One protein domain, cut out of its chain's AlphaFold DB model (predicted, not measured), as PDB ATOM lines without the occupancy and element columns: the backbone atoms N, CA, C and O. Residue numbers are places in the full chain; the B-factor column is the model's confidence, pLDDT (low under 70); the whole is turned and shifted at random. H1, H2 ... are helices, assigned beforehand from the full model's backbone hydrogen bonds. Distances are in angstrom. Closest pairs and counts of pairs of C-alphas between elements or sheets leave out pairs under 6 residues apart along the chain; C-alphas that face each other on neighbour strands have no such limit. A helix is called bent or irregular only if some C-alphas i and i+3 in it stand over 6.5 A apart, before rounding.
ATOM      1  N   GLN A 127     112.482  98.755 153.228       93.25
ATOM      2  CA  GLN A 127     111.151  98.171 153.031       93.25
ATOM      3  C   GLN A 127     110.060  98.927 153.803       93.25
ATOM      4  O   GLN A 127     108.972  99.140 153.276       93.25
ATOM      5  N   GLN A 128     110.343  99.361 155.033       92.25
ATOM      6  CA  GLN A 128     109.393 100.109 155.866       92.25
ATOM      7  C   GLN A 128     109.194 101.554 155.399       92.25
ATOM      8  O   GLN A 128     108.110 102.110 155.567       92.25
ATOM      9  N   LEU A 129     110.230 102.168 154.823       90.88
ATOM     10  CA  LEU A 129     110.193 103.559 154.380       90.88
ATOM     11  C   LEU A 129     109.304 103.776 153.150       90.88
ATOM     12  O   LEU A 129     108.856 104.893 152.940       90.88
ATOM     13  N   GLY A 130     109.041 102.755 152.330       88.38
ATOM     14  CA  GLY A 130     108.229 102.900 151.112       88.38
ATOM     15  C   GLY A 130     108.936 103.620 149.956       88.38
ATOM     16  O   GLY A 130     108.323 103.867 148.918       88.38
ATOM     17  N   THR A 131     110.235 103.916 150.085       90.81
ATOM     18  CA  THR A 131     111.024 104.595 149.045       90.81
ATOM     19  C   THR A 131     111.053 103.814 147.731       90.81
ATOM     20  O   THR A 131     111.037 104.413 146.659       90.81
ATOM     21  N   VAL A 132     111.069 102.478 147.801       93.00
ATOM     22  CA  VAL A 132     111.097 101.617 146.608       93.00
ATOM     23  C   VAL A 132     109.864 101.845 145.739       93.00
ATOM     24  O   VAL A 132     110.014 102.033 144.537       93.00
ATOM     25  N   GLU A 133     108.669 101.911 146.330       91.31
ATOM     26  CA  GLU A 133     107.425 102.136 145.581       91.31
ATOM     27  C   GLU A 133     107.405 103.511 144.906       91.31
ATOM     28  O   GLU A 133     106.996 103.638 143.748       91.31
ATOM     29  N   VAL A 134     107.920 104.535 145.592       90.25
ATOM     30  CA  VAL A 134     108.047 105.882 145.025       90.25
ATOM     31  C   VAL A 134     109.005 105.870 143.833       90.25
ATOM     32  O   VAL A 134     108.618 106.285 142.745       90.25
ATOM     33  N   CYS A 135     110.217 105.331 143.984       92.81
ATOM     34  CA  CYS A 135     111.200 105.274 142.899       92.81
ATOM     35  C   CYS A 135     110.749 104.390 141.725       92.81
ATOM     36  O   CYS A 135     110.979 104.726 140.565       92.81
ATOM     37  N   LYS A 136     110.060 103.280 141.999       92.50
ATOM     38  CA  LYS A 136     109.487 102.379 140.989       92.50
ATOM     39  C   LYS A 136     108.466 103.082 140.099       92.50
ATOM     40  O   LYS A 136     108.400 102.802 138.901       92.50
ATOM     41  N   SER A 137     107.710 104.039 140.644       90.62
ATOM     42  CA  SER A 137     106.769 104.846 139.856       90.62
ATOM     43  C   SER A 137     107.453 105.664 138.743       90.62
ATOM     44  O   SER A 137     106.802 106.033 137.765       90.62
ATOM     45  N   TRP A 138     108.775 105.870 138.825       90.94
ATOM     46  CA  TRP A 138     109.577 106.632 137.857       90.94
ATOM     47  C   TRP A 138     109.997 105.816 136.624       90.94
ATOM     48  O   TRP A 138     110.695 106.303 135.734       90.94
ATOM     49  N   ALA A 139     109.517 104.574 136.505       88.44
ATOM     50  CA  ALA A 139     109.686 103.745 135.309       88.44
ATOM     51  C   ALA A 139     109.152 104.393 134.015       88.44
ATOM     52  O   ALA A 139     109.519 103.967 132.926       88.44
ATOM     53  N   ARG A 140     108.279 105.404 134.126       85.38
ATOM     54  CA  ARG A 140     107.722 106.158 132.987       85.38
ATOM     55  C   ARG A 140     108.415 107.501 132.724       85.38
ATOM     56  O   ARG A 140     108.007 108.204 131.810       85.38
ATOM     57  N   GLY A 141     109.404 107.863 133.536       82.94
ATOM     58  CA  GLY A 141     110.133 109.126 133.451       82.94
ATOM     59  C   GLY A 141     110.701 109.515 134.812       82.94
ATOM     60  O   GLY A 141     110.099 109.211 135.844       82.94
ATOM     61  N   VAL A 142     111.865 110.161 134.810       81.25
ATOM     62  CA  VAL A 142     112.547 110.649 136.015       81.25
ATOM     63  C   VAL A 142     112.649 112.170 135.911       81.25
ATOM     64  O   VAL A 142     113.459 112.633 135.105       81.25
ATOM     65  N   PRO A 143     111.848 112.942 136.679       68.38
ATOM     66  CA  PRO A 143     110.725 112.566 137.538       68.38
ATOM     67  C   PRO A 143     109.471 112.153 136.734       68.38
ATOM     68  O   PRO A 143     109.382 112.382 135.527       68.38
ATOM     69  N   PRO A 144     108.485 111.510 137.380       67.12
ATOM     70  CA  PRO A 144     107.312 110.979 136.697       67.12
ATOM     71  C   PRO A 144     106.335 112.098 136.305       67.12
ATOM     72  O   PRO A 144     105.969 112.926 137.133       67.12
ATOM     73  N   GLY A 145     105.820 112.057 135.073       61.66
ATOM     74  CA  GLY A 145     104.659 112.859 134.660       61.66
ATOM     75  C   GLY A 145     104.937 114.300 134.220       61.66
ATOM     76  O   GLY A 145     103.981 115.002 133.900       61.66
ATOM     77  N   LEU A 155     116.530 119.749 139.201       89.12
ATOM     78  CA  LEU A 155     115.568 118.922 139.922       89.12
ATOM     79  C   LEU A 155     115.672 117.466 139.474       89.12
ATOM     80  O   LEU A 155     115.729 116.567 140.318       89.12
ATOM     81  N   ALA A 156     115.725 117.236 138.161       89.56
ATOM     82  CA  ALA A 156     115.870 115.909 137.569       89.56
ATOM     83  C   ALA A 156     117.103 115.185 138.126       89.56
ATOM     84  O   ALA A 156     117.031 114.007 138.493       89.56
ATOM     85  N   GLU A 157     118.206 115.917 138.297       91.81
ATOM     86  CA  GLU A 157     119.424 115.425 138.940       91.81
ATOM     87  C   GLU A 157     119.191 114.944 140.373       91.81
ATOM     88  O   GLU A 157     119.726 113.905 140.763       91.81
ATOM     89  N   LYS A 158     118.373 115.642 141.178       93.12
ATOM     90  CA  LYS A 158     118.069 115.200 142.554       93.12
ATOM     91  C   LYS A 158     117.287 113.890 142.568       93.12
ATOM     92  O   LYS A 158     117.555 113.035 143.413       93.12
ATOM     93  N   TYR A 159     116.351 113.709 141.637       93.75
ATOM     94  CA  TYR A 159     115.618 112.450 141.481       93.75
ATOM     95  C   TYR A 159     116.532 111.309 141.039       93.75
ATOM     96  O   TYR A 159     116.495 110.222 141.624       93.75
ATOM     97  N   ALA A 160     117.385 111.566 140.048       94.88
ATOM     98  CA  ALA A 160     118.364 110.605 139.556       94.88
ATOM     99  C   ALA A 160     119.348 110.192 140.660       94.88
ATOM    100  O   ALA A 160     119.600 109.004 140.856       94.88
ATOM    101  N   ALA A 161     119.837 111.160 141.441       96.19
ATOM    102  CA  ALA A 161     120.718 110.923 142.577       96.19
ATOM    103  C   ALA A 161     120.039 110.088 143.672       96.19
ATOM    104  O   ALA A 161     120.655 109.162 144.203       96.19
ATOM    105  N   LEU A 162     118.767 110.353 143.993       96.69
ATOM    106  CA  LEU A 162     117.997 109.545 144.943       96.69
ATOM    107  C   LEU A 162     117.814 108.103 144.438       96.69
ATOM    108  O   LEU A 162     118.067 107.154 145.184       96.69
ATOM    109  N   LEU A 163     117.450 107.924 143.165       97.25
ATOM    110  CA  LEU A 163     117.322 106.602 142.547       97.25
ATOM    111  C   LEU A 163     118.651 105.835 142.569       97.25
ATOM    112  O   LEU A 163     118.693 104.673 142.979       97.25
ATOM    113  N   ALA A 164     119.742 106.490 142.166       97.88
ATOM    114  CA  ALA A 164     121.080 105.919 142.183       97.88
ATOM    115  C   ALA A 164     121.520 105.557 143.607       97.88
ATOM    116  O   ALA A 164     122.098 104.492 143.816       97.88
ATOM    117  N   THR A 165     121.211 106.398 144.596       98.12
ATOM    118  CA  THR A 165     121.498 106.131 146.014       98.12
ATOM    119  C   THR A 165     120.774 104.872 146.478       98.12
ATOM    120  O   THR A 165     121.412 103.950 146.979       98.12
ATOM    121  N   LEU A 166     119.463 104.775 146.240       97.94
ATOM    122  CA  LEU A 166     118.675 103.597 146.608       97.94
ATOM    123  C   LEU A 166     119.213 102.316 145.947       97.94
ATOM    124  O   LEU A 166     119.393 101.299 146.618       97.94
ATOM    125  N   ALA A 167     119.501 102.370 144.646       98.12
ATOM    126  CA  ALA A 167     120.011 101.226 143.897       98.12
ATOM    127  C   ALA A 167     121.398 100.777 144.395       98.12
ATOM    128  O   ALA A 167     121.638  99.581 144.581       98.12
ATOM    129  N   ASN A 168     122.305 101.722 144.664       98.06
ATOM    130  CA  ASN A 168     123.623 101.419 145.222       98.06
ATOM    131  C   ASN A 168     123.526 100.809 146.621       98.06
ATOM    132  O   ASN A 168     124.215  99.830 146.900       98.06
ATOM    133  N   GLU A 169     122.639 101.320 147.473       97.50
ATOM    134  CA  GLU A 169     122.470 100.798 148.827       97.50
ATOM    135  C   GLU A 169     121.888  99.383 148.850       97.50
ATOM    136  O   GLU A 169     122.343  98.538 149.621       97.50
ATOM    137  N   LEU A 170     120.943  99.069 147.959       97.69
ATOM    138  CA  LEU A 170     120.441  97.703 147.800       97.69
ATOM    139  C   LEU A 170     121.522  96.752 147.263       97.69
ATOM    140  O   LEU A 170     121.660  95.625 147.744       97.69
ATOM    141  N   LEU A 171     122.330  97.208 146.300       97.12
ATOM    142  CA  LEU A 171     123.471  96.443 145.792       97.12
ATOM    143  C   LEU A 171     124.528  96.207 146.881       97.12
ATOM    144  O   LEU A 171     125.121  95.131 146.946       97.12
ATOM    145  N   ASP A 172     124.762  97.184 147.749       96.50
ATOM    146  CA  ASP A 172     125.691  97.045 148.864       96.50
ATOM    147  C   ASP A 172     125.144  96.140 149.971       96.50
ATOM    148  O   ASP A 172     125.919  95.353 150.521       96.50
ATOM    149  N   CYS A 173     123.833  96.154 150.244       96.12
ATOM    150  CA  CYS A 173     123.190  95.169 151.121       96.12
ATOM    151  C   CYS A 173     123.417  93.745 150.603       96.12
ATOM    152  O   CYS A 173     123.864  92.883 151.360       96.12
ATOM    153  N   TRP A 174     123.211  93.522 149.301       94.44
ATOM    154  CA  TRP A 174     123.497  92.239 148.657       94.44
ATOM    155  C   TRP A 174     124.972  91.830 148.824       94.44
ATOM    156  O   TRP A 174     125.258  90.751 149.345       94.44
ATOM    157  N   LYS A 175     125.927  92.699 148.463       93.56
ATOM    158  CA  LYS A 175     127.365  92.390 148.597       93.56
ATOM    159  C   LYS A 175     127.755  92.065 150.041       93.56
ATOM    160  O   LYS A 175     128.554  91.161 150.271       93.56
ATOM    161  N   ARG A 176     127.260  92.837 151.013       92.88
ATOM    162  CA  ARG A 176     127.625  92.678 152.428       92.88
ATOM    163  C   ARG A 176     127.039  91.407 153.029       92.88
ATOM    164  O   ARG A 176     127.779  90.717 153.723       92.88
ATOM    165  N   ALA A 177     125.786  91.077 152.716       91.19
ATOM    166  CA  ALA A 177     125.153  89.841 153.167       91.19
ATOM    167  C   ALA A 177     125.954  88.607 152.716       91.19
ATOM    168  O   ALA A 177     126.314  87.757 153.528       91.19
ATOM    169  N   GLU A 178     126.345  88.551 151.441       87.50
ATOM    170  CA  GLU A 178     127.164  87.449 150.925       87.50
ATOM    171  C   GLU A 178     128.580  87.433 151.509       87.50
ATOM    172  O   GLU A 178     129.094  86.373 151.878       87.50
ATOM    173  N   ASN A 179     129.235  88.593 151.599       88.38
ATOM    174  CA  ASN A 179     130.591  88.683 152.139       88.38
ATOM    175  C   ASN A 179     130.646  88.300 153.623       88.38
ATOM    176  O   ASN A 179     131.647  87.721 154.050       88.38
ATOM    177  N   GLY A 180     129.588  88.572 154.394       83.50
ATOM    178  CA  GLY A 180     129.470  88.162 155.793       83.50
ATOM    179  C   GLY A 180     129.600  86.647 155.963       83.50
ATOM    180  O   GLY A 180     130.362  86.187 156.804       83.50
ATOM    181  N   VAL A 181     128.968  85.867 155.083       84.56
ATOM    182  CA  VAL A 181     129.058  84.396 155.087       84.56
ATOM    183  C   VAL A 181     130.369  83.903 154.469       84.56
ATOM    184  O   VAL A 181     131.049  83.037 155.021       84.56
ATOM    185  N   THR A 182     130.740  84.456 153.312       81.62
ATOM    186  CA  THR A 182     131.876  83.965 152.515       81.62
ATOM    187  C   THR A 182     133.208  84.184 153.237       81.62
ATOM    188  O   THR A 182     134.097  83.338 153.162       81.62
ATOM    189  N   SER A 183     133.350  85.295 153.967       83.75
ATOM    190  CA  SER A 183     134.563  85.597 154.738       83.75
ATOM    191  C   SER A 183     134.774  84.639 155.912       83.75
ATOM    192  O   SER A 183     135.897  84.191 156.123       83.75
ATOM    193  N   ILE A 184     133.708  84.257 156.622       79.69
ATOM    194  CA  ILE A 184     133.770  83.283 157.724       79.69
ATOM    195  C   ILE A 184     134.163  81.902 157.187       79.69
ATOM    196  O   ILE A 184     135.092  81.274 157.701       79.69
ATOM    197  N   ALA A 185     133.521  81.472 156.096       78.62
ATOM    198  CA  ALA A 185     133.830  80.204 155.442       78.62
ATOM    199  C   ALA A 185     135.279  80.153 154.918       78.62
ATOM    200  O   ALA A 185     135.947  79.128 155.045       78.62
ATOM    201  N   ALA A 186     135.799  81.260 154.377       81.88
ATOM    202  CA  ALA A 186     137.168  81.342 153.862       81.88
ATOM    203  C   ALA A 186     138.247  81.192 154.952       81.88
ATOM    204  O   ALA A 186     139.350  80.738 154.657       81.88
ATOM    205  N   VAL A 187     137.937  81.539 156.206       84.50
ATOM    206  CA  VAL A 187     138.831  81.363 157.369       84.50
ATOM    207  C   VAL A 187     138.708  79.948 157.971       84.50
ATOM    208  O   VAL A 187     139.398  79.610 158.930       84.50
ATOM    209  N   GLY A 188     137.868  79.082 157.392       79.25
ATOM    210  CA  GLY A 188     137.670  77.701 157.842       79.25
ATOM    211  C   GLY A 188     136.807  77.575 159.100       79.25
ATOM    212  O   GLY A 188     136.796  76.517 159.727       79.25
ATOM    213  N   LEU A 189     136.095  78.641 159.481       84.44
ATOM    214  CA  LEU A 189     135.156  78.627 160.598       84.44
ATOM    215  C   LEU A 189     133.780  78.142 160.131       84.44
ATOM    216  O   LEU A 189     133.344  78.433 159.015       84.44
ATOM    217  N   ALA A 190     133.085  77.410 161.003       80.25
ATOM    218  CA  ALA A 190     131.701  77.030 160.759       80.25
ATOM    219  C   ALA A 190     130.819  78.286 160.766       80.25
ATOM    220  O   ALA A 190     130.862  79.076 161.708       80.25
ATOM    221  N   VAL A 191     130.028  78.461 159.709       80.94
ATOM    222  CA  VAL A 191     129.012  79.514 159.648       80.94
ATOM    223  C   VAL A 191     127.781  79.022 160.401       80.94
ATOM    224  O   VAL A 191     127.304  77.916 160.142       80.94
ATOM    225  N   ASP A 192     127.279  79.841 161.318       85.75
ATOM    226  CA  ASP A 192     126.020  79.591 162.016       85.75
ATOM    227  C   ASP A 192     124.868  79.421 160.997       85.75
ATOM    228  O   ASP A 192     124.720  80.274 160.111       85.75
ATOM    229  N   PRO A 193     124.069  78.334 161.057       86.31
ATOM    230  CA  PRO A 193     122.927  78.143 160.164       86.31
ATOM    231  C   PRO A 193     121.937  79.315 160.174       86.31
ATOM    232  O   PRO A 193     121.373  79.614 159.120       86.31
ATOM    233  N   GLU A 194     121.751  80.002 161.307       87.38
ATOM    234  CA  GLU A 194     120.868  81.175 161.386       87.38
ATOM    235  C   GLU A 194     121.436  82.352 160.579       87.38
ATOM    236  O   GLU A 194     120.741  82.923 159.738       87.38
ATOM    237  N   ALA A 195     122.732  82.641 160.726       85.62
ATOM    238  CA  ALA A 195     123.414  83.685 159.959       85.62
ATOM    239  C   ALA A 195     123.446  83.385 158.450       85.62
ATOM    240  O   ALA A 195     123.331  84.287 157.617       85.62
ATOM    241  N   LEU A 196     123.580  82.107 158.074       88.00
ATOM    242  CA  LEU A 196     123.504  81.682 156.676       88.00
ATOM    243  C   LEU A 196     122.107  81.928 156.089       88.00
ATOM    244  O   LEU A 196     121.995  82.369 154.942       88.00
ATOM    245  N   GLN A 197     121.058  81.627 156.855       89.44
ATOM    246  CA  GLN A 197     119.678  81.854 156.442       89.44
ATOM    247  C   GLN A 197     119.378  83.354 156.318       89.44
ATOM    248  O   GLN A 197     118.873  83.781 155.281       89.44
ATOM    249  N   GLU A 198     119.783  84.166 157.297       89.69
ATOM    250  CA  GLU A 198     119.612  85.625 157.266       89.69
ATOM    251  C   GLU A 198     120.304  86.258 156.048       89.69
ATOM    252  O   GLU A 198     119.721  87.087 155.341       89.69
ATOM    253  N   ALA A 199     121.531  85.834 155.737       90.94
ATOM    254  CA  ALA A 199     122.263  86.327 154.575       90.94
ATOM    255  C   ALA A 199     121.583  85.956 153.247       90.94
ATOM    256  O   ALA A 199     121.564  86.767 152.312       90.94
ATOM    257  N   ARG A 200     121.008  84.749 153.153       90.44
ATOM    258  CA  ARG A 200     120.239  84.305 151.979       90.44
ATOM    259  C   ARG A 200     118.971  85.132 151.803       90.44
ATOM    260  O   ARG A 200     118.761  85.660 150.714       90.44
ATOM    261  N   GLU A 201     118.189  85.303 152.865       92.38
ATOM    262  CA  GLU A 201     116.958  86.101 152.850       92.38
ATOM    263  C   GLU A 201     117.238  87.562 152.491       92.38
ATOM    264  O   GLU A 201     116.570  88.136 151.631       92.38
ATOM    265  N   THR A 202     118.281  88.151 153.083       93.88
ATOM    266  CA  THR A 202     118.716  89.524 152.783       93.88
ATOM    267  C   THR A 202     119.120  89.667 151.319       93.88
ATOM    268  O   THR A 202     118.744  90.631 150.654       93.88
ATOM    269  N   THR A 203     119.867  88.695 150.793       92.94
ATOM    270  CA  THR A 203     120.305  88.693 149.394       92.94
ATOM    271  C   THR A 203     119.122  88.580 148.439       92.94
ATOM    272  O   THR A 203     119.013  89.366 147.499       92.94
ATOM    273  N   GLU A 204     118.218  87.631 148.676       92.81
ATOM    274  CA  GLU A 204     117.047  87.415 147.828       92.81
ATOM    275  C   GLU A 204     116.114  88.630 147.832       92.81
ATOM    276  O   GLU A 204     115.720  89.107 146.766       92.81
ATOM    277  N   ALA A 205     115.839  89.196 149.009       95.25
ATOM    278  CA  ALA A 205     115.010  90.386 149.134       95.25
ATOM    279  C   ALA A 205     115.660  91.621 148.480       95.25
ATOM    280  O   ALA A 205     114.982  92.345 147.751       95.25
ATOM    281  N   ALA A 206     116.968  91.845 148.653       95.75
ATOM    282  CA  ALA A 206     117.672  92.942 147.982       95.75
ATOM    283  C   ALA A 206     117.631  92.801 146.450       95.75
ATOM    284  O   ALA A 206     117.383  93.776 145.740       95.75
ATOM    285  N   LEU A 207     117.823  91.583 145.931       92.88
ATOM    286  CA  LEU A 207     117.720  91.293 144.501       92.88
ATOM    287  C   LEU A 207     116.298  91.486 143.958       92.88
ATOM    288  O   LEU A 207     116.148  91.985 142.838       92.88
ATOM    289  N   GLY A 208     115.272  91.122 144.732       94.44
ATOM    290  CA  GLY A 208     113.870  91.381 144.404       94.44
ATOM    291  C   GLY A 208     113.607  92.874 144.215       94.44
ATOM    292  O   GLY A 208     113.208  93.293 143.131       94.44
ATOM    293  N   LEU A 209     113.959  93.689 145.214       96.12
ATOM    294  CA  LEU A 209     113.772  95.145 145.162       96.12
ATOM    295  C   LEU A 209     114.578  95.799 144.026       96.12
ATOM    296  O   LEU A 209     114.066  96.671 143.330       96.12
ATOM    297  N   LEU A 210     115.816  95.356 143.782       96.06
ATOM    298  CA  LEU A 210     116.611  95.838 142.644       96.06
ATOM    299  C   LEU A 210     115.950  95.536 141.298       96.06
ATOM    300  O   LEU A 210     116.020  96.356 140.385       96.06
ATOM    301  N   SER A 211     115.321  94.368 141.169       94.38
ATOM    302  CA  SER A 211     114.619  93.982 139.939       94.38
ATOM    303  C   SER A 211     113.399  94.872 139.700       94.38
ATOM    304  O   SER A 211     113.150  95.289 138.573       94.38
ATOM    305  N   GLU A 212     112.681  95.242 140.762       94.50
ATOM    306  CA  GLU A 212     111.551  96.172 140.673       94.50
ATOM    307  C   GLU A 212     111.965  97.603 140.310       94.50
ATOM    308  O   GLU A 212     111.217  98.306 139.630       94.50
ATOM    309  N   LEU A 213     113.158  98.034 140.729       95.94
ATOM    310  CA  LEU A 213     113.700  99.358 140.411       95.94
ATOM    311  C   LEU A 213     114.325  99.439 139.019       95.94
ATOM    312  O   LEU A 213     114.472 100.538 138.482       95.94
ATOM    313  N   PHE A 214     114.693  98.306 138.419       95.56
ATOM    314  CA  PHE A 214     115.428  98.281 137.156       95.56
ATOM    315  C   PHE A 214     114.747  99.080 136.026       95.56
ATOM    316  O   PHE A 214     115.441  99.845 135.356       95.56
ATOM    317  N   PRO A 215     113.413  99.024 135.832       95.00
ATOM    318  CA  PRO A 215     112.730  99.876 134.857       95.00
ATOM    319  C   PRO A 215     112.924 101.384 135.091       95.00
ATOM    320  O   PRO A 215     113.129 102.122 134.131       95.00
ATOM    321  N   ALA A 216     112.915 101.852 136.344       95.25
ATOM    322  CA  ALA A 216     113.182 103.254 136.675       95.25
ATOM    323  C   ALA A 216     114.647 103.634 136.416       95.25
ATOM    324  O   ALA A 216     114.926 104.713 135.901       95.25
ATOM    325  N   ILE A 217     115.583 102.727 136.707       96.75
ATOM    326  CA  ILE A 217     117.017 102.916 136.430       96.75
ATOM    327  C   ILE A 217     117.257 103.060 134.926       96.75
ATOM    328  O   ILE A 217     118.018 103.920 134.493       96.75
ATOM    329  N   ILE A 218     116.579 102.246 134.121       95.25
ATOM    330  CA  ILE A 218     116.671 102.318 132.664       95.25
ATOM    331  C   ILE A 218     115.986 103.577 132.125       95.25
ATOM    332  O   ILE A 218     116.549 104.229 131.254       95.25
ATOM    333  N   SER A 219     114.844 103.981 132.687       93.50
ATOM    334  CA  SER A 219     114.203 105.272 132.390       93.50
ATOM    335  C   SER A 219     115.146 106.461 132.641       93.50
ATOM    336  O   SER A 219     115.270 107.330 131.782       93.50
ATOM    337  N   ALA A 220     115.892 106.460 133.755       94.31
ATOM    338  CA  ALA A 220     116.926 107.465 134.021       94.31
ATOM    339  C   ALA A 220     118.043 107.436 132.965       94.31
ATOM    340  O   ALA A 220     118.453 108.482 132.478       94.31
ATOM    341  N   LEU A 221     118.506 106.243 132.576       94.31
ATOM    342  CA  LEU A 221     119.553 106.081 131.561       94.31
ATOM    343  C   LEU A 221     119.124 106.587 130.169       94.31
ATOM    344  O   LEU A 221     119.970 107.028 129.398       94.31
ATOM    345  N   TYR A 222     117.828 106.530 129.854       91.06
ATOM    346  CA  TYR A 222     117.246 107.078 128.623       91.06
ATOM    347  C   TYR A 222     117.042 108.591 128.638       91.06
ATOM    348  O   TYR A 222     116.690 109.157 127.602       91.06
ATOM    349  N   ASN A 223     117.199 109.240 129.792       89.75
ATOM    350  CA  ASN A 223     116.953 110.664 129.906       89.75
ATOM    351  C   ASN A 223     117.957 111.447 129.032       89.75
ATOM    352  O   ASN A 223     119.150 111.129 129.059       89.75
ATOM    353  N   PRO A 224     117.500 112.442 128.248       85.88
ATOM    354  CA  PRO A 224     118.381 113.234 127.390       85.88
ATOM    355  C   PRO A 224     119.338 114.144 128.172       85.88
ATOM    356  O   PRO A 224     120.371 114.527 127.633       85.88
ATOM    357  N   THR A 225     119.026 114.477 129.427       88.62
ATOM    358  CA  THR A 225     119.918 115.232 130.306       88.62
ATOM    359  C   THR A 225     121.051 114.321 130.783       88.62
ATOM    360  O   THR A 225     120.841 113.331 131.494       88.62
ATOM    361  N   ASP A 226     122.282 114.665 130.406       91.06
ATOM    362  CA  ASP A 226     123.459 113.831 130.663       91.06
ATOM    363  C   ASP A 226     123.720 113.606 132.157       91.06
ATOM    364  O   ASP A 226     124.071 112.498 132.557       91.06
ATOM    365  N   SER A 227     123.477 114.600 133.012       92.19
ATOM    366  CA  SER A 227     123.635 114.454 134.464       92.19
ATOM    367  C   SER A 227     122.666 113.428 135.073       92.19
ATOM    368  O   SER A 227     123.048 112.684 135.981       92.19
ATOM    369  N   VAL A 228     121.450 113.302 134.529       93.31
ATOM    370  CA  VAL A 228     120.456 112.296 134.943       93.31
ATOM    371  C   VAL A 228     120.876 110.897 134.506       93.31
ATOM    372  O   VAL A 228     120.899 109.973 135.325       93.31
ATOM    373  N   SER A 229     121.233 110.729 133.230       94.00
ATOM    374  CA  SER A 229     121.623 109.419 132.698       94.00
ATOM    375  C   SER A 229     122.923 108.915 133.327       94.00
ATOM    376  O   SER A 229     123.020 107.743 133.703       94.00
ATOM    377  N   MET A 230     123.893 109.802 133.552       95.62
ATOM    378  CA  MET A 230     125.178 109.457 134.156       95.62
ATOM    379  C   MET A 230     125.094 109.152 135.652       95.62
ATOM    380  O   MET A 230     125.894 108.350 136.138       95.62
ATOM    381  N   ALA A 231     124.102 109.672 136.383       96.31
ATOM    382  CA  ALA A 231     123.927 109.368 137.807       96.31
ATOM    383  C   ALA A 231     123.751 107.861 138.090       96.31
ATOM    384  O   ALA A 231     124.181 107.365 139.134       96.31
ATOM    385  N   VAL A 232     123.148 107.105 137.161       97.06
ATOM    386  CA  VAL A 232     122.879 105.663 137.328       97.06
ATOM    387  C   VAL A 232     123.950 104.743 136.724       97.06
ATOM    388  O   VAL A 232     123.992 103.550 137.046       97.06
ATOM    389  N   VAL A 233     124.853 105.266 135.888       97.06
ATOM    390  CA  VAL A 233     125.914 104.477 135.228       97.06
ATOM    391  C   VAL A 233     126.858 103.787 136.230       97.06
ATOM    392  O   VAL A 233     127.112 102.588 136.049       97.06
ATOM    393  N   PRO A 234     127.324 104.434 137.321       97.31
ATOM    394  CA  PRO A 234     128.165 103.777 138.325       97.31
ATOM    395  C   PRO A 234     127.502 102.552 138.968       97.31
ATOM    396  O   PRO A 234     128.151 101.514 139.144       97.31
ATOM    397  N   PHE A 235     126.197 102.636 139.258       97.81
ATOM    398  CA  PHE A 235     125.423 101.502 139.764       97.81
ATOM    399  C   PHE A 235     125.392 100.363 138.735       97.81
ATOM    400  O   PHE A 235     125.718  99.226 139.076       97.81
ATOM    401  N   LEU A 236     125.055 100.652 137.471       97.69
ATOM    402  CA  LEU A 236     124.972  99.637 136.412       97.69
ATOM    403  C   LEU A 236     126.320  98.945 136.179       97.69
ATOM    404  O   LEU A 236     126.373  97.724 136.018       97.69
ATOM    405  N   LEU A 237     127.422  99.702 136.224       96.88
ATOM    406  CA  LEU A 237     128.779  99.163 136.164       96.88
ATOM    407  C   LEU A 237     129.037  98.179 137.307       96.88
ATOM    408  O   LEU A 237     129.453  97.044 137.056       96.88
ATOM    409  N   ALA A 238     128.777  98.589 138.549       96.81
ATOM    410  CA  ALA A 238     128.987  97.750 139.726       96.81
ATOM    411  C   ALA A 238     128.079  96.507 139.717       96.81
ATOM    412  O   ALA A 238     128.529  95.402 140.040       96.81
ATOM    413  N   TYR A 239     126.825  96.671 139.298       96.69
ATOM    414  CA  TYR A 239     125.838  95.608 139.181       96.69
ATOM    415  C   TYR A 239     126.259  94.563 138.139       96.69
ATOM    416  O   TYR A 239     126.383  93.384 138.470       96.69
ATOM    417  N   MET A 240     126.595  94.977 136.912       95.75
ATOM    418  CA  MET A 240     127.059  94.070 135.850       95.75
ATOM    419  C   MET A 240     128.362  93.358 136.227       95.75
ATOM    420  O   MET A 240     128.520  92.159 135.986       95.75
ATOM    421  N   GLN A 241     129.296  94.060 136.875       94.06
ATOM    422  CA  GLN A 241     130.522  93.443 137.384       94.06
ATOM    423  C   GLN A 241     130.245  92.379 138.447       94.06
ATOM    424  O   GLN A 241     130.942  91.362 138.469       94.06
ATOM    425  N   ARG A 242     129.253  92.599 139.319       92.94
ATOM    426  CA  ARG A 242     128.845  91.625 140.337       92.94
ATOM    427  C   ARG A 242     128.136  90.428 139.710       92.94
ATOM    428  O   ARG A 242     128.495  89.306 140.061       92.94
ATOM    429  N   VAL A 243     127.198  90.645 138.787       93.62
ATOM    430  CA  VAL A 243     126.488  89.575 138.059       93.62
ATOM    431  C   VAL A 243     127.479  88.672 137.326       93.62
ATOM    432  O   VAL A 243     127.406  87.457 137.445       93.62
ATOM    433  N   ARG A 244     128.497  89.247 136.676       91.81
ATOM    434  CA  ARG A 244     129.556  88.487 135.989       91.81
ATOM    435  C   ARG A 244     130.367  87.557 136.905       91.81
ATOM    436  O   ARG A 244     131.043  86.664 136.415       91.81
ATOM    437  N   ARG A 245     130.364  87.783 138.224       90.31
ATOM    438  CA  ARG A 245     131.045  86.911 139.201       90.31
ATOM    439  C   ARG A 245     130.173  85.744 139.673       90.31
ATOM    440  O   ARG A 245     130.645  84.944 140.474       90.31
ATOM    441  N   MET A 246     128.908  85.675 139.258       89.31
ATOM    442  CA  MET A 246     128.060  84.516 139.531       89.31
ATOM    443  C   MET A 246     128.531  83.315 138.704       89.31
ATOM    444  O   MET A 246     129.006  83.492 137.585       89.31
ATOM    445  N   GLN A 247     128.410  82.107 139.262       83.62
ATOM    446  CA  GLN A 247     128.691  80.868 138.525       83.62
ATOM    447  C   GLN A 247     127.619  80.622 137.461       83.62
ATOM    448  O   GLN A 247     127.947  80.463 136.290       83.62
ATOM    449  N   ASP A 248     126.354  80.706 137.871       88.12
ATOM    450  CA  ASP A 248     125.195  80.673 136.989       88.12
ATOM    451  C   ASP A 248     124.526  82.043 137.002       88.12
ATOM    452  O   ASP A 248     124.320  82.626 138.069       88.12
ATOM    453  N   VAL A 249     124.198  82.566 135.822       91.12
ATOM    454  CA  VAL A 249     123.542  83.867 135.669       91.12
ATOM    455  C   VAL A 249     122.054  83.634 135.395       91.12
ATOM    456  O   VAL A 249     121.701  83.231 134.289       91.12
ATOM    457  N   PRO A 250     121.163  83.880 136.374       91.38
ATOM    458  CA  PRO A 250     119.724  83.771 136.167       91.38
ATOM    459  C   PRO A 250     119.200  84.675 135.042       91.38
ATOM    460  O   PRO A 250     119.668  85.805 134.880       91.38
ATOM    461  N   GLU A 251     118.142  84.233 134.355       93.50
ATOM    462  CA  GLU A 251     117.539  84.946 133.213       93.50
ATOM    463  C   GLU A 251     117.121  86.388 133.545       93.50
ATOM    464  O   GLU A 251     117.271  87.280 132.717       93.50
ATOM    465  N   ARG A 252     116.695  86.672 134.784       92.06
ATOM    466  CA  ARG A 252     116.389  88.047 135.229       92.06
ATOM    467  C   ARG A 252     117.573  89.007 135.043       92.06
ATOM    468  O   ARG A 252     117.397  90.143 134.623       92.06
ATOM    469  N   HIS A 253     118.798  88.551 135.313       93.94
ATOM    470  CA  HIS A 253     119.997  89.375 135.160       93.94
ATOM    471  C   HIS A 253     120.382  89.533 133.687       93.94
ATOM    472  O   HIS A 253     120.911  90.575 133.301       93.94
ATOM    473  N   MET A 254     120.072  88.531 132.863       94.81
ATOM    474  CA  MET A 254     120.205  88.619 131.410       94.81
ATOM    475  C   MET A 254     119.208  89.618 130.819       94.81
ATOM    476  O   MET A 254     119.591  90.453 130.004       94.81
ATOM    477  N   GLN A 255     117.959  89.626 131.290       94.75
ATOM    478  CA  GLN A 255     116.970  90.639 130.924       94.75
ATOM    479  C   GLN A 255     117.444  92.048 131.299       94.75
ATOM    480  O   GLN A 255     117.387  92.955 130.471       94.75
ATOM    481  N   HIS A 256     117.986  92.225 132.505       95.38
ATOM    482  CA  HIS A 256     118.583  93.492 132.931       95.38
ATOM    483  C   HIS A 256     119.748  93.925 132.030       95.38
ATOM    484  O   HIS A 256     119.848  95.097 131.675       95.38
ATOM    485  N   ALA A 257     120.606  92.991 131.614       95.94
ATOM    486  CA  ALA A 257     121.675  93.270 130.659       95.94
ATOM    487  C   ALA A 257     121.134  93.723 129.290       95.94
ATOM    488  O   ALA A 257     121.651  94.691 128.736       95.94
ATOM    489  N   ARG A 258     120.068  93.092 128.772       95.50
ATOM    490  CA  ARG A 258     119.408  93.515 127.520       95.50
ATOM    491  C   ARG A 258     118.840  94.933 127.635       95.50
ATOM    492  O   ARG A 258     119.151  95.777 126.804       95.50
ATOM    493  N   MET A 259     118.108  95.230 128.711       94.38
ATOM    494  CA  MET A 259     117.575  96.578 128.955       94.38
ATOM    495  C   MET A 259     118.693  97.625 129.091       94.38
ATOM    496  O   MET A 259     118.574  98.735 128.576       94.38
ATOM    497  N   ALA A 260     119.801  97.267 129.750       95.88
ATOM    498  CA  ALA A 260     120.964  98.138 129.869       95.88
ATOM    499  C   ALA A 260     121.619  98.424 128.510       95.88
ATOM    500  O   ALA A 260     122.061  99.547 128.307       95.88
ATOM    501  N   LEU A 261     121.662  97.461 127.577       96.44
ATOM    502  CA  LEU A 261     122.163  97.692 126.213       96.44
ATOM    503  C   LEU A 261     121.304  98.707 125.454       96.44
ATOM    504  O   LEU A 261     121.855  99.600 124.808       96.44
ATOM    505  N   ASP A 262     119.976  98.603 125.550       93.00
ATOM    506  CA  ASP A 262     119.085  99.538 124.864       93.00
ATOM    507  C   ASP A 262     119.192 100.967 125.435       93.00
ATOM    508  O   ASP A 262     119.280 101.925 124.661       93.00
ATOM    509  N   GLY A 263     119.238 101.126 126.765       92.56
ATOM    510  CA  GLY A 263     119.428 102.437 127.406       92.56
ATOM    511  C   GLY A 263     120.819 103.024 127.149       92.56
ATOM    512  O   GLY A 263     120.962 104.202 126.833       92.56
ATOM    513  N   LEU A 264     121.851 102.177 127.175       94.81
ATOM    514  CA  LEU A 264     123.224 102.552 126.845       94.81
ATOM    515  C   LEU A 264     123.351 103.082 125.419       94.81
ATOM    516  O   LEU A 264     124.083 104.039 125.193       94.81
ATOM    517  N   HIS A 265     122.669 102.461 124.456       94.06
ATOM    518  CA  HIS A 265     122.688 102.933 123.077       94.06
ATOM    519  C   HIS A 265     122.144 104.354 122.978       94.06
ATOM    520  O   HIS A 265     122.769 105.175 122.317       94.06
ATOM    521  N   ALA A 266     121.030 104.659 123.651       91.94
ATOM    522  CA  ALA A 266     120.493 106.017 123.679       91.94
ATOM    523  C   ALA A 266     121.465 107.008 124.334       91.94
ATOM    524  O   ALA A 266     121.788 108.024 123.728       91.94
ATOM    525  N   CYS A 267     122.007 106.659 125.503       93.25
ATOM    526  CA  CYS A 267     122.985 107.476 126.225       93.25
ATOM    527  C   CYS A 267     124.290 107.696 125.426       93.25
ATOM    528  O   CYS A 267     124.935 108.735 125.541       93.25
ATOM    529  N   ALA A 268     124.687 106.741 124.579       94.94
ATOM    530  CA  ALA A 268     125.890 106.839 123.754       94.94
ATOM    531  C   ALA A 268     125.709 107.673 122.475       94.94
ATOM    532  O   ALA A 268     126.720 108.002 121.846       94.94
ATOM    533  N   MET A 269     124.481 107.992 122.049       93.50
ATOM    534  CA  MET A 269     124.251 108.799 120.845       93.50
ATOM    535  C   MET A 269     124.771 110.232 121.020       93.50
ATOM    536  O   MET A 269     124.823 110.773 122.123       93.50
ATOM    537  N   TYR A 270     125.159 110.848 119.903       92.06
ATOM    538  CA  TYR A 270     125.413 112.285 119.871       92.06
ATOM    539  C   TYR A 270     124.104 113.071 120.094       92.06
ATOM    540  O   TYR A 270     123.048 112.595 119.667       92.06
ATOM    541  N   PRO A 271     124.154 114.267 120.709       89.56
ATOM    542  CA  PRO A 271     122.988 115.144 120.831       89.56
ATOM    543  C   PRO A 271     122.387 115.515 119.464       89.56
ATOM    544  O   PRO A 271     123.093 115.592 118.452       89.56
ATOM    545  N   SER A 272     121.069 115.719 119.410       86.12
ATOM    546  CA  SER A 272     120.350 116.057 118.170       86.12
ATOM    547  C   SER A 272     120.548 117.503 117.716       86.12
ATOM    548  O   SER A 272     120.389 117.799 116.537       86.12
ATOM    549  N   ASP A 273     120.885 118.384 118.649       82.62
ATOM    550  CA  ASP A 273     121.060 119.830 118.507       82.62
ATOM    551  C   ASP A 273     122.507 120.245 118.191       82.62
ATOM    552  O   ASP A 273     122.794 121.432 118.035       82.62
ATOM    553  N   MET A 274     123.425 119.281 118.049       81.75
ATOM    554  CA  MET A 274     124.832 119.553 117.760       81.75
ATOM    555  C   MET A 274     124.999 120.322 116.426       81.75
ATOM    556  O   MET A 274     124.615 119.804 115.370       81.75
ATOM    557  N   PRO A 275     125.636 121.512 116.425       75.12
ATOM    558  CA  PRO A 275     125.730 122.389 115.254       75.12
ATOM    559  C   PRO A 275     126.857 121.968 114.293       75.12
ATOM    560  O   PRO A 275     127.779 122.730 114.006       75.12
ATOM    561  N   LEU A 276     126.795 120.737 113.774       70.75
ATOM    562  CA  LEU A 276     127.845 120.160 112.919       70.75
ATOM    563  C   LEU A 276     128.084 120.932 111.610       70.75
ATOM    564  O   LEU A 276     129.217 120.960 111.129       70.75
ATOM    565  N   VAL A 295     130.875 114.434 124.923       92.56
ATOM    566  CA  VAL A 295     130.397 113.131 124.425       92.56
ATOM    567  C   VAL A 295     131.473 112.053 124.577       92.56
ATOM    568  O   VAL A 295     131.164 110.912 124.929       92.56
ATOM    569  N   THR A 296     132.741 112.385 124.333       92.00
ATOM    570  CA  THR A 296     133.862 111.445 124.472       92.00
ATOM    571  C   THR A 296     134.076 111.027 125.929       92.00
ATOM    572  O   THR A 296     134.287 109.840 126.199       92.00
ATOM    573  N   GLU A 297     133.991 111.970 126.868       91.94
ATOM    574  CA  GLU A 297     134.082 111.704 128.303       91.94
ATOM    575  C   GLU A 297     132.934 110.804 128.767       91.94
ATOM    576  O   GLU A 297     133.188 109.728 129.319       91.94
ATOM    577  N   LYS A 298     131.690 111.154 128.415       93.62
ATOM    578  CA  LYS A 298     130.499 110.334 128.679       93.62
ATOM    579  C   LYS A 298     130.657 108.908 128.143       93.62
ATOM    580  O   LYS A 298     130.499 107.918 128.865       93.62
ATOM    581  N   ARG A 299     131.059 108.775 126.873       95.50
ATOM    582  CA  ARG A 299     131.259 107.478 126.204       95.50
ATOM    583  C   ARG A 299     132.310 106.602 126.879       95.50
ATOM    584  O   ARG A 299     132.247 105.382 126.730       95.50
ATOM    585  N   ARG A 300     133.262 107.160 127.633       93.56
ATOM    586  CA  ARG A 300     134.287 106.371 128.332       93.56
ATOM    587  C   ARG A 300     133.672 105.419 129.359       93.56
ATOM    588  O   ARG A 300     134.027 104.234 129.397       93.56
ATOM    589  N   GLU A 301     132.759 105.916 130.181       93.38
ATOM    590  CA  GLU A 301     132.079 105.115 131.203       93.38
ATOM    591  C   GLU A 301     131.001 104.230 130.585       93.38
ATOM    592  O   GLU A 301     130.952 103.024 130.850       93.38
ATOM    593  N   VAL A 302     130.218 104.797 129.669       95.94
ATOM    594  CA  VAL A 302     129.167 104.085 128.945       95.94
ATOM    595  C   VAL A 302     129.752 102.894 128.173       95.94
ATOM    596  O   VAL A 302     129.329 101.758 128.368       95.94
ATOM    597  N   PHE A 303     130.822 103.056 127.392       96.31
ATOM    598  CA  PHE A 303     131.452 101.917 126.708       96.31
ATOM    599  C   PHE A 303     132.172 100.949 127.652       96.31
ATOM    600  O   PHE A 303     132.365  99.783 127.298       96.31
ATOM    601  N   THR A 304     132.526 101.368 128.870       95.50
ATOM    602  CA  THR A 304     132.974 100.426 129.906       95.50
ATOM    603  C   THR A 304     131.820  99.526 130.357       95.50
ATOM    604  O   THR A 304     132.017  98.317 130.509       95.50
ATOM    605  N   LEU A 305     130.606 100.074 130.493       95.81
ATOM    606  CA  LEU A 305     129.393  99.299 130.762       95.81
ATOM    607  C   LEU A 305     129.099  98.333 129.611       95.81
ATOM    608  O   LEU A 305     128.972  97.134 129.860       95.81
ATOM    609  N   PHE A 306     129.128  98.808 128.362       96.81
ATOM    610  CA  PHE A 306     128.971  97.962 127.172       96.81
ATOM    611  C   PHE A 306     129.951  96.780 127.167       96.81
ATOM    612  O   PHE A 306     129.551  95.630 127.002       96.81
ATOM    613  N   LYS A 307     131.242  97.034 127.428       94.38
ATOM    614  CA  LYS A 307     132.274  95.985 127.497       94.38
ATOM    615  C   LYS A 307     132.045  95.007 128.654       94.38
ATOM    616  O   LYS A 307     132.424  93.843 128.536       94.38
ATOM    617  N   ASN A 308     131.450  95.438 129.768       93.62
ATOM    618  CA  ASN A 308     131.093  94.538 130.868       93.62
ATOM    619  C   ASN A 308     129.926  93.620 130.488       93.62
ATOM    620  O   ASN A 308     130.000  92.429 130.787       93.62
ATOM    621  N   VAL A 309     128.918  94.139 129.778       95.12
ATOM    622  CA  VAL A 309     127.812  93.328 129.245       95.12
ATOM    623  C   VAL A 309     128.312  92.349 128.176       95.12
ATOM    624  O   VAL A 309     128.005  91.162 128.247       95.12
ATOM    625  N   ALA A 310     129.192  92.789 127.271       94.31
ATOM    626  CA  ALA A 310     129.820  91.921 126.270       94.31
ATOM    627  C   ALA A 310     130.602  90.753 126.891       94.31
ATOM    628  O   ALA A 310     130.593  89.641 126.367       94.31
ATOM    629  N   LYS A 311     131.271  90.991 128.026       92.12
ATOM    630  CA  LYS A 311     131.984  89.951 128.789       92.12
ATOM    631  C   LYS A 311     131.052  89.032 129.580       92.12
ATOM    632  O   LYS A 311     131.495  87.958 129.968       92.12
ATOM    633  N   LEU A 312     129.827  89.469 129.874       92.56
ATOM    634  CA  LEU A 312     128.798  88.641 130.502       92.56
ATOM    635  C   LEU A 312     128.165  87.706 129.467       92.56
ATOM    636  O   LEU A 312     128.103  86.503 129.686       92.56
ATOM    637  N   SER A 313     127.737  88.256 128.329       92.00
ATOM    638  CA  SER A 313     127.221  87.486 127.199       92.00
ATOM    639  C   SER A 313     127.553  88.166 125.878       92.00
ATOM    640  O   SER A 313     126.944  89.166 125.478       92.00
TER     641      SER A 313
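AT A GLANCE: This is residues 127 to 145, 155 to 276 and 295 to 313 of the 708 residues of the protein "Exportin-T" of Tetraselmis sp. GSL018 (UniProt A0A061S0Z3). A long helical hairpin, H2 and H3, reaches with its turn beyond the shorter helices; at its other end H4 packs on both H2 and H3, H5 packs on H3 and H4, and H6 packs on H4 and H5, apart from the hairpin, while short H1 packs on H3 on the side away from H6. H2 to H6 make an up-and-down bundle, each helix running against the one before it, and the tail at residues 269 to 276 adds to the length at the end away from the H2-H3 turn. The printed part has 160 residues with six named helices, H1 to H6 in chain order, and no named strand; the class is all helix. It is compact, with a radius of gyration of the C-alphas of 17.2 A, yet elongated in outline, spanning 64 by 35 by 24 A.

IN THESE COORDINATES: H1, residues 131 to 140, begins at C-alpha 131 (111.024, 104.595, 149.045) and measures 16.5 A; it is irregular, with C-alphas 137 and 140 7.1 A apart. H2, residues 155 to 186, measures 45.5 A. H3, residues 193 to 221, measures 40.1 A, has a kink of 45 degrees near residue 215 and is only just irregular, with C-alphas 212 and 215 7.0 A apart. H4, residues 226 to 243, measures 25.5 A and is irregular, with C-alphas 231 and 234 7.0 A apart. H5, residues 251 to 268, and H6, residues 295 to 312, measure 25.3 A each; H6 ends at C-alpha 312 (128.798, 88.641, 130.502).

HOW THE PARTS SIT: H1 touches H3, which does so with residues 209 to 219 alone; their closest C-alphas, of Ala 139 and Ala 216, are 3.8 A apart. H1 is apart from H4, H5 and H6. H2 and H3 form a hairpin at a shallow tilt of 26 degrees, opposite ways, closest at the C-alphas of Ala 177 and Ala 199, 4.8 A. H2 touches H4 with residues 156 to 171 alone, closest at the C-alphas of Glu 157 and Val 228, 5.2 A. H3 and H4, the hub with four touching helices each, form a hairpin, closest at the C-alphas of Leu 221 and Ser 229, 4.1 A. H4 and H5 form a hairpin at a shallow tilt of 31 degrees. H6 touches H4, closest at the C-alphas of Leu 237 and Leu 305, 5.4 A, and H5, closest at those of Ala 268 and Arg 299, 5.9 A. Every O i to N i+4 pair is within hydrogen-bond range in H5; within range are 3 of 6 in H1, 26 of 28 in H2, 23 of 25 in H3, 10 of 14 in H4 and 13 of 14 in H6.

THE WHOLE: The two C-alphas farthest apart, of Ala 190 and Pro 275, are 64.5 A apart. Residues 146 to 154 and 277 to 294 are not printed, with gaps of 13.5 A and 13.7 A between the C-alphas across the cuts. Of the links printed whole, H3 to H4 is tight, and H2 to H3 and H4 to H5 are short. The mean pLDDT of the printed part is 91.3; residues 143 to 145 are under 70.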